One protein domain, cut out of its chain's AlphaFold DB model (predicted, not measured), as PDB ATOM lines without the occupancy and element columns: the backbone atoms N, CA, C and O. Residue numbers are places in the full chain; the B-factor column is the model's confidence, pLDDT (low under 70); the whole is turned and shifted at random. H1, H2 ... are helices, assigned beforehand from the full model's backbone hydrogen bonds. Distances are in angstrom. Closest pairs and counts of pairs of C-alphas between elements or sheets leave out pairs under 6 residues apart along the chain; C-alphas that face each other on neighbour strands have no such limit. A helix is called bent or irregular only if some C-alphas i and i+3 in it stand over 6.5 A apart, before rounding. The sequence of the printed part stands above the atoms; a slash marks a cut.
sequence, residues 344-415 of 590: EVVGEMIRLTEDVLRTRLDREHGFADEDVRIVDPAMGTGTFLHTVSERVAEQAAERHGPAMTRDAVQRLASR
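Overview. This is residues 344 to 415 of the 590 residues of the protein "N-6 DNA methylase" of Streptomyces sp. SAI-097 (UniProt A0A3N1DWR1). A helical hairpin, H2 and H3, meets H1 near the first residues of H1 and H2, making a V; the long link from H1 folds back across the V's open side, and its residues 377 to 382 stick out. The 72 residues, with three named helices in the order H1, H2, H3 and no named strand, are all helix in class and compact: radius of gyration of the C-alphas 11.8 A, spans 31 by 28 by 23 A.

Arrangement. H1, residues 344 to 360, touches H2, residues 383 to 400, through 346 to 350 and 383 to 388 alone, at a steep tilt of 58 degrees, the same way; the closest C-alphas, of Val 346 and Phe 384, are 6.1 A apart. H2, with residues 389 to 397 alone, touches H3, residues 402 to 413, at a steep tilt of 40 degrees, opposite ways, a hairpin; the closest C-alphas, of Ala 393 and Thr 405, are 4.8 A apart. H1 and H3 are apart. Every O i to N i+4 pair is within hydrogen-bond range in H1 and H2, and 6 of 8 in H3.

Along the chain. H1 begins at C-alpha 344 (43.467, 14.596, -47.552) and measures 23.7 A, H2 25.4 A. H3, 18.0 A, ends at C-alpha 413 (35.169, 35.400, -42.742); it is irregular, but only just: C-alphas 403 and 406 are 6.9 A apart.

Size, cuts and confidence. The two farthest C-alphas, of Ala 378 and Gly 401, are 33.1 A apart. The printed part has no cut; the link from H1 to H2 is long. In this model residue 381 is under 70 in pLDDT.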
ATOM      1  N   GLU A 344      44.379  15.599 -47.004       78.00
ATOM      2  CA  GLU A 344      43.467  14.596 -47.552       78.00
ATOM      3  C   GLU A 344      42.384  14.206 -46.541       78.00
ATOM      4  O   GLU A 344      41.220  14.061 -46.905       78.00
ATOM      5  N   VAL A 345      42.748  14.085 -45.261       84.56
ATOM      6  CA  VAL A 345      41.795  13.784 -44.186       84.56
ATOM      7  C   VAL A 345      40.878  14.980 -43.959       84.56
ATOM      8  O   VAL A 345      39.659  14.822 -43.926       84.56
ATOM      9  N   VAL A 346      41.453  16.182 -43.857       86.38
ATOM     10  CA  VAL A 346      40.693  17.426 -43.663       86.38
ATOM     11  C   VAL A 346      39.714  17.662 -44.817       86.38
ATOM     12  O   VAL A 346      38.540  17.942 -44.579       86.38
ATOM     13  N   GLY A 347      40.172  17.493 -46.058       86.94
ATOM     14  CA  GLY A 347      39.357  17.645 -47.261       86.94
ATOM     15  C   GLY A 347      38.161  16.698 -47.280       86.94
ATOM     16  O   GLY A 347      37.037  17.144 -47.512       86.94
ATOM     17  N   GLU A 348      38.362  15.417 -46.960       89.06
ATOM     18  CA  GLU A 348      37.257  14.455 -46.887       89.06
ATOM     19  C   GLU A 348      36.288  14.751 -45.739       89.06
ATOM     20  O   GLU A 348      35.075  14.681 -45.932       89.06
ATOM     21  N   MET A 349      36.785  15.140 -44.562       92.94
ATOM     22  CA  MET A 349      35.926  15.532 -43.439       92.94
ATOM     23  C   MET A 349      35.050  16.739 -43.788       92.94
ATOM     24  O   MET A 349      33.858  16.750 -43.476       92.94
ATOM     25  N   ILE A 350      35.610  17.741 -44.468       93.94
ATOM     26  CA  ILE A 350      34.873  18.926 -44.922       93.94
ATOM     27  C   ILE A 350      33.855  18.549 -45.993       93.94
ATOM     28  O   ILE A 350      32.706  18.973 -45.900       93.94
ATOM     29  N   ARG A 351      34.226  17.707 -46.962       93.75
ATOM     30  CA  ARG A 351      33.302  17.210 -47.988       93.75
ATOM     31  C   ARG A 351      32.114  16.468 -47.365       93.75
ATOM     32  O   ARG A 351      30.974  16.766 -47.695       93.75
ATOM     33  N   LEU A 352      32.370  15.550 -46.431       92.94
ATOM     34  CA  LEU A 352      31.322  14.814 -45.715       92.94
ATOM     35  C   LEU A 352      30.434  15.744 -44.878       92.94
ATOM     36  O   LEU A 352      29.217  15.579 -44.847       92.94
ATOM     37  N   THR A 353      31.030  16.739 -44.219       94.38
ATOM     38  CA  THR A 353      30.281  17.740 -43.448       94.38
ATOM     39  C   THR A 353      29.379  18.571 -44.362       94.38
ATOM     40  O   THR A 353      28.217  18.811 -44.038       94.38
ATOM     41  N   GLU A 354      29.874  18.961 -45.537       94.38
ATOM     42  CA  GLU A 354      29.082  19.653 -46.552       94.38
ATOM     43  C   GLU A 354      27.932  18.791 -47.097       94.38
ATOM     44  O   GLU A 354      26.823  19.297 -47.276       94.38
ATOM     45  N   ASP A 355      28.153  17.490 -47.304       93.38
ATOM     46  CA  ASP A 355      27.090  16.565 -47.708       93.38
ATOM     47  C   ASP A 355      25.972  16.509 -46.657       93.38
ATOM     48  O   ASP A 355      24.790  16.500 -47.007       93.38
ATOM     49  N   VAL A 356      26.316  16.518 -45.363       93.31
ATOM     50  CA  VAL A 356      25.332  16.579 -44.270       93.31
ATOM     51  C   VAL A 356      24.570  17.903 -44.287       93.31
ATOM     52  O   VAL A 356      23.341  17.886 -44.184       93.31
ATOM     53  N   LEU A 357      25.262  19.035 -44.468       95.06
ATOM     54  CA  LEU A 357      24.623  20.351 -44.585       95.06
ATOM     55  C   LEU A 357      23.555  20.348 -45.688       95.06
ATOM     56  O   LEU A 357      22.414  20.742 -45.450       95.06
ATOM     57  N   ARG A 358      23.900  19.816 -46.863       93.56
ATOM     58  CA  ARG A 358      23.010  19.784 -48.029       93.56
ATOM     59  C   ARG A 358      21.865  18.793 -47.889       93.56
ATOM     60  O   ARG A 358      20.725  19.122 -48.186       93.56
ATOM     61  N   THR A 359      22.157  17.568 -47.461       92.12
ATOM     62  CA  THR A 359      21.185  16.462 -47.538       92.12
ATOM     63  C   THR A 359      20.340  16.290 -46.283       92.12
ATOM     64  O   THR A 359      19.279  15.671 -46.352       92.12
ATOM     65  N   ARG A 360      20.803  16.786 -45.129       88.94
ATOM     66  CA  ARG A 360      20.140  16.579 -43.829       88.94
ATOM     67  C   ARG A 360      19.715  17.868 -43.141       88.94
ATOM     68  O   ARG A 360      18.821  17.808 -42.306       88.94
ATOM     69  N   LEU A 361      20.352  18.998 -43.455       91.69
ATOM     70  CA  LEU A 361      20.118  20.281 -42.778       91.69
ATOM     71  C   LEU A 361      19.533  21.365 -43.697       91.69
ATOM     72  O   LEU A 361      19.418  22.512 -43.266       91.69
ATOM     73  N   ASP A 362      19.148  20.991 -44.922       92.75
ATOM     74  CA  ASP A 362      18.491  21.856 -45.913       92.75
ATOM     75  C   ASP A 362      19.300  23.123 -46.255       92.75
ATOM     76  O   ASP A 362      18.772  24.224 -46.401       92.75
ATOM     77  N   ARG A 363      20.629  22.975 -46.332       95.50
ATOM     78  CA  ARG A 363      21.576  24.040 -46.700       95.50
ATOM     79  C   ARG A 363      22.162  23.756 -48.074       95.50
ATOM     80  O   ARG A 363      23.223  23.145 -48.198       95.50
ATOM     81  N   GLU A 364      21.424  24.152 -49.111       91.69
ATOM     82  CA  GLU A 364      21.728  23.889 -50.526       91.69
ATOM     83  C   GLU A 364      23.140  24.350 -50.935       91.69
ATOM     84  O   GLU A 364      23.841  23.673 -51.699       91.69
ATOM     85  N   HIS A 365      23.611  25.470 -50.385       90.75
ATOM     86  CA  HIS A 365      24.931  26.021 -50.677       90.75
ATOM     87  C   HIS A 365      26.007  25.548 -49.689       90.75
ATOM     88  O   HIS A 365      27.159  25.963 -49.810       90.75
ATOM     89  N   GLY A 366      25.685  24.641 -48.761       93.81
ATOM     90  CA  GLY A 366      26.642  24.067 -47.818       93.81
ATOM     91  C   GLY A 366      27.282  25.141 -46.940       93.81
ATOM     92  O   GLY A 366      26.594  25.937 -46.309       93.81
ATOM     93  N   PHE A 367      28.617  25.202 -46.913       94.19
ATOM     94  CA  PHE A 367      29.340  26.211 -46.124       94.19
ATOM     95  C   PHE A 367      29.132  27.655 -46.616       94.19
ATOM     96  O   PHE A 367      29.394  28.610 -45.875       94.19
ATOM     97  N   ALA A 368      28.669  27.843 -47.853       91.62
ATOM     98  CA  ALA A 368      28.411  29.167 -48.403       91.62
ATOM     99  C   ALA A 368      27.084  29.787 -47.918       91.62
ATOM    100  O   ALA A 368      26.945  31.003 -48.032       91.62
ATOM    101  N   ASP A 369      26.156  29.007 -47.347       91.94
ATOM    102  CA  ASP A 369      24.890  29.535 -46.813       91.94
ATOM    103  C   ASP A 369      25.122  30.475 -45.615       91.94
ATOM    104  O   ASP A 369      25.902  30.170 -44.711       91.94
ATOM    105  N   GLU A 370      24.422  31.614 -45.580       87.69
ATOM    106  CA  GLU A 370      24.655  32.694 -44.600       87.69
ATOM    107  C   GLU A 370      24.350  32.291 -43.149       87.69
ATOM    108  O   GLU A 370      24.986  32.787 -42.216       87.69
ATOM    109  N   ASP A 371      23.437  31.338 -42.957       87.19
ATOM    110  CA  ASP A 371      23.057  30.824 -41.638       87.19
ATOM    111  C   ASP A 371      24.049  29.791 -41.078       87.19
ATOM    112  O   ASP A 371      23.938  29.382 -39.919       87.19
ATOM    113  N   VAL A 372      25.024  29.347 -41.880       90.31
ATOM    114  CA  VAL A 372      26.022  28.361 -41.453       90.31
ATOM    115  C   VAL A 372      27.180  29.074 -40.762       90.31
ATOM    116  O   VAL A 372      27.886  29.888 -41.361       90.31
ATOM    117  N   ARG A 373      27.382  28.749 -39.485       87.44
ATOM    118  CA  ARG A 373      28.447  29.286 -38.625       87.44
ATOM    119  C   ARG A 373      29.454  28.185 -38.337       87.44
ATOM    120  O   ARG A 373      29.051  27.063 -38.032       87.44
ATOM    121  N   ILE A 374      30.744  28.492 -38.442       88.19
ATOM    122  CA  ILE A 374      31.804  27.480 -38.414       88.19
ATOM    123  C   ILE A 374      32.765  27.794 -37.275       88.19
ATOM    124  O   ILE A 374      33.334  28.886 -37.198       88.19
ATOM    125  N   VAL A 375      32.947  26.808 -36.400       84.88
ATOM    126  CA  VAL A 375      33.836  26.878 -35.241       84.88
ATOM    127  C   VAL A 375      34.765  25.674 -35.282       84.88
ATOM    128  O   VAL A 375      34.305  24.543 -35.423       84.88
ATOM    129  N   ASP A 376      36.060  25.926 -35.119       82.56
ATOM    130  CA  ASP A 376      37.067  24.899 -34.866       82.56
ATOM    131  C   ASP A 376      37.644  25.118 -33.454       82.56
ATOM    132  O   ASP A 376      38.472  26.015 -33.256       82.56
ATOM    133  N   PRO A 377      37.181  24.359 -32.442       73.00
ATOM    134  CA  PRO A 377      37.619  24.527 -31.055       73.00
ATOM    135  C   PRO A 377      39.102  24.203 -30.831       73.00
ATOM    136  O   PRO A 377      39.668  24.616 -29.821       73.00
ATOM    137  N   ALA A 378      39.722  23.461 -31.751       72.62
ATOM    138  CA  ALA A 378      41.104  23.004 -31.669       72.62
ATOM    139  C   ALA A 378      41.845  23.329 -32.973       72.62
ATOM    140  O   ALA A 378      42.566  22.501 -33.524       72.62
ATOM    141  N   MET A 379      41.673  24.573 -33.429       71.00
ATOM    142  CA  MET A 379      42.072  25.038 -34.755       71.00
ATOM    143  C   MET A 379      43.527  24.752 -35.132       71.00
ATOM    144  O   MET A 379      43.818  24.557 -36.312       71.00
ATOM    145  N   GLY A 380      44.450  24.726 -34.165       70.56
ATOM    146  CA  GLY A 380      45.868  24.484 -34.427       70.56
ATOM    147  C   GLY A 380      46.392  25.417 -35.525       70.56
ATOM    148  O   GLY A 380      46.324  26.637 -35.398       70.56
ATOM    149  N   THR A 381      46.867  24.841 -36.631       67.31
ATOM    150  CA  THR A 381      47.351  25.568 -37.819       67.31
ATOM    151  C   THR A 381      46.250  26.192 -38.688       67.31
ATOM    152  O   THR A 381      46.558  26.826 -39.690       67.31
ATOM    153  N   GLY A 382      44.971  26.022 -38.349       75.75
ATOM    154  CA  GLY A 382      43.842  26.565 -39.110       75.75
ATOM    155  C   GLY A 382      43.427  25.740 -40.320       75.75
ATOM    156  O   GLY A 382      42.649  26.232 -41.134       75.75
ATOM    157  N   THR A 383      43.911  24.500 -40.453       78.31
ATOM    158  CA  THR A 383      43.748  23.696 -41.675       78.31
ATOM    159  C   THR A 383      42.274  23.490 -42.045       78.31
ATOM    160  O   THR A 383      41.922  23.661 -43.208       78.31
ATOM    161  N   PHE A 384      41.387  23.219 -41.079       86.19
ATOM    162  CA  PHE A 384      39.951  23.073 -41.358       86.19
ATOM    163  C   PHE A 384      39.321  24.368 -41.879       86.19
ATOM    164  O   PHE A 384      38.668  24.359 -42.921       86.19
ATOM    165  N   LEU A 385      39.543  25.498 -41.200       87.12
ATOM    166  CA  LEU A 385      38.974  26.785 -41.619       87.12
ATOM    167  C   LEU A 385      39.530  27.243 -42.975       87.12
ATOM    168  O   LEU A 385      38.797  27.804 -43.792       87.12
ATOM    169  N   HIS A 386      40.810  26.965 -43.235       83.12
ATOM    170  CA  HIS A 386      41.443  27.228 -44.522       83.12
ATOM    171  C   HIS A 386      40.797  26.407 -45.641       83.12
ATOM    172  O   HIS A 386      40.374  26.974 -46.646       83.12
ATOM    173  N   THR A 387      40.638  25.095 -45.457       87.44
ATOM    174  CA  THR A 387      40.027  24.227 -46.472       87.44
ATOM    175  C   THR A 387      38.538  24.538 -46.687       87.44
ATOM    176  O   THR A 387      38.071  24.480 -47.821       87.44
ATOM    177  N   VAL A 388      37.792  24.960 -45.657       91.81
ATOM    178  CA  VAL A 388      36.427  25.503 -45.833       91.81
ATOM    179  C   VAL A 388      36.460  26.775 -46.690       91.81
ATOM    180  O   VAL A 388      35.639  26.932 -47.593       91.81
ATOM    181  N   SER A 389      37.422  27.667 -46.452       89.62
ATOM    182  CA  SER A 389      37.564  28.906 -47.226       89.62
ATOM    183  C   SER A 389      37.896  28.637 -48.694       89.62
ATOM    184  O   SER A 389      37.271  29.234 -49.570       89.62
ATOM    185  N   GLU A 390      38.812  27.701 -48.969       88.75
ATOM    186  CA  GLU A 390      39.103  27.217 -50.327       88.75
ATOM    187  C   GLU A 390      37.844  26.633 -50.981       88.75
ATOM    188  O   GLU A 390      37.508  26.997 -52.107       88.75
ATOM    189  N   ARG A 391      37.082  25.810 -50.253       91.31
ATOM    190  CA  ARG A 391      35.856  25.195 -50.766       91.31
ATOM    191  C   ARG A 391      34.787  26.222 -51.150       91.31
ATOM    192  O   ARG A 391      34.161  26.094 -52.200       91.31
ATOM    193  N   VAL A 392      34.572  27.245 -50.322       93.00
ATOM    194  CA  VAL A 392      33.618  28.332 -50.609       93.00
ATOM    195  C   VAL A 392      34.104  29.201 -51.771       93.00
ATOM    196  O   VAL A 392      33.302  29.594 -52.620       93.00
ATOM    197  N   ALA A 393      35.409  29.473 -51.841       90.25
ATOM    198  CA  ALA A 393      36.036  30.188 -52.948       90.25
ATOM    199  C   ALA A 393      35.829  29.469 -54.291       90.25
ATOM    200  O   ALA A 393      35.377  30.089 -55.255       90.25
ATOM    201  N   GLU A 394      36.109  28.165 -54.339       90.94
ATOM    202  CA  GLU A 394      35.917  27.317 -55.520       90.94
ATOM    203  C   GLU A 394      34.455  27.321 -55.979       90.94
ATOM    204  O   GLU A 394      34.175  27.599 -57.143       90.94
ATOM    205  N   GLN A 395      33.507  27.129 -55.059       90.69
ATOM    206  CA  GLN A 395      32.079  27.149 -55.389       90.69
ATOM    207  C   GLN A 395      31.605  28.495 -55.930       90.69
ATOM    208  O   GLN A 395      30.785  28.542 -56.848       90.69
ATOM    209  N   ALA A 396      32.098  29.599 -55.367       91.31
ATOM    210  CA  ALA A 396      31.767  30.931 -55.855       91.31
ATOM    211  C   ALA A 396      32.314  31.157 -57.270       91.31
ATOM    212  O   ALA A 396      31.600  31.694 -58.121       91.31
ATOM    213  N   ALA A 397      33.545  30.708 -57.534       91.31
ATOM    214  CA  ALA A 397      34.156  30.781 -58.854       91.31
ATOM    215  C   ALA A 397      33.395  29.941 -59.891       91.31
ATOM    216  O   ALA A 397      33.155  30.417 -61.000       91.31
ATOM    217  N   GLU A 398      32.977  28.728 -59.524       91.00
ATOM    218  CA  GLU A 398      32.207  27.825 -60.387       91.00
ATOM    219  C   GLU A 398      30.806  28.363 -60.700       91.00
ATOM    220  O   GLU A 398      30.362  28.300 -61.845       91.00
ATOM    221  N   ARG A 399      30.101  28.910 -59.699       89.19
ATOM    222  CA  ARG A 399      28.707  29.364 -59.849       89.19
ATOM    223  C   ARG A 399      28.575  30.761 -60.445       89.19
ATOM    224  O   ARG A 399      27.642  31.016 -61.202       89.19
ATOM    225  N   HIS A 400      29.465  31.679 -60.076       89.75
ATOM    226  CA  HIS A 400      29.312  33.111 -60.358       89.75
ATOM    227  C   HIS A 400      30.540  33.736 -61.035       89.75
ATOM    228  O   HIS A 400      30.569  34.942 -61.284       89.75
ATOM    229  N   GLY A 401      31.543  32.921 -61.366       87.50
ATOM    230  CA  GLY A 401      32.767  33.336 -62.034       87.50
ATOM    231  C   GLY A 401      33.885  33.767 -61.070       87.50
ATOM    232  O   GLY A 401      33.629  34.128 -59.918       87.50
ATOM    233  N   PRO A 402      35.152  33.794 -61.536       86.12
ATOM    234  CA  PRO A 402      36.325  33.999 -60.676       86.12
ATOM    235  C   PRO A 402      36.311  35.293 -59.851       86.12
ATOM    236  O   PRO A 402      36.860  35.325 -58.748       86.12
ATOM    237  N   ALA A 403      35.665  36.350 -60.354       85.94
ATOM    238  CA  ALA A 403      35.582  37.650 -59.688       85.94
ATOM    239  C   ALA A 403      34.827  37.604 -58.344       85.94
ATOM    240  O   ALA A 403      35.109  38.413 -57.461       85.94
ATOM    241  N   MET A 404      33.917  36.639 -58.160       87.69
ATOM    242  CA  MET A 404      33.094  36.521 -56.948       87.69
ATOM    243  C   MET A 404      33.793  35.786 -55.797       87.69
ATOM    244  O   MET A 404      33.301  35.791 -54.670       87.69
ATOM    245  N   THR A 405      34.969  35.205 -56.049       86.62
ATOM    246  CA  THR A 405      35.754  34.457 -55.057       86.62
ATOM    247  C   THR A 405      36.049  35.285 -53.805       86.62
ATOM    248  O   THR A 405      35.802  34.846 -52.683       86.62
ATOM    249  N   ARG A 406      36.553  36.513 -53.990       85.00
ATOM    250  CA  ARG A 406      36.956  37.392 -52.882       85.00
ATOM    251  C   ARG A 406      35.770  37.767 -51.994       85.00
ATOM    252  O   ARG A 406      35.875  37.721 -50.775       85.00
ATOM    253  N   ASP A 407      34.658  38.123 -52.624       86.44
ATOM    254  CA  ASP A 407      33.415  38.513 -51.959       86.44
ATOM    255  C   ASP A 407      32.823  37.348 -51.142       86.44
ATOM    256  O   ASP A 407      32.483  37.513 -49.970       86.44
ATOM    257  N   ALA A 408      32.810  36.134 -51.703       86.69
ATOM    258  CA  ALA A 408      32.366  34.938 -50.991       86.69
ATOM    259  C   ALA A 408      33.237  34.610 -49.765       86.69
ATOM    260  O   ALA A 408      32.702  34.331 -48.691       86.69
ATOM    261  N   VAL A 409      34.566  34.702 -49.891       86.62
ATOM    262  CA  VAL A 409      35.490  34.500 -48.761       86.62
ATOM    263  C   VAL A 409      35.320  35.593 -47.701       86.62
ATOM    264  O   VAL A 409      35.342  35.298 -46.509       86.62
ATOM    265  N   GLN A 410      35.081  36.843 -48.097       83.44
ATOM    266  CA  GLN A 410      34.852  37.939 -47.153       83.44
ATOM    267  C   GLN A 410      33.539  37.772 -46.371       83.44
ATOM    268  O   GLN A 410      33.518  37.999 -45.160       83.44
ATOM    269  N   ARG A 411      32.466  37.304 -47.023       85.62
ATOM    270  CA  ARG A 411      31.218  36.908 -46.343       85.62
ATOM    271  C   ARG A 411      31.387  35.685 -45.446       85.62
ATOM    272  O   ARG A 411      30.701  35.570 -44.435       85.62
ATOM    273  N   LEU A 412      32.258  34.747 -45.812       88.56
ATOM    274  CA  LEU A 412      32.580  33.605 -44.960       88.56
ATOM    275  C   LEU A 412      33.357  34.046 -43.717       88.56
ATOM    276  O   LEU A 412      33.062  33.564 -42.632       88.56
ATOM    277  N   ALA A 413      34.306  34.975 -43.843       83.69
ATOM    278  CA  ALA A 413      35.169  35.400 -42.742       83.69
ATOM    279  C   ALA A 413      34.389  35.936 -41.531       83.69
ATOM    280  O   ALA A 413      34.782  35.692 -40.395       83.69
ATOM    281  N   SER A 414      33.249  36.602 -41.748       80.31
ATOM    282  CA  SER A 414      32.374  37.046 -40.653       80.31
ATOM    283  C   SER A 414      31.645  35.900 -39.943       80.31
ATOM    284  O   SER A 414      31.097  36.139 -38.871       80.31
ATOM    285  N   ARG A 415      31.649  34.691 -40.531       85.00
ATOM    286  CA  ARG A 415      31.022  33.435 -40.075       85.00
ATOM    287  C   ARG A 415      32.010  32.397 -39.542       85.00
ATOM    288  O   ARG A 415      31.588  31.394 -38.965       85.00
TER     289      ARG A 415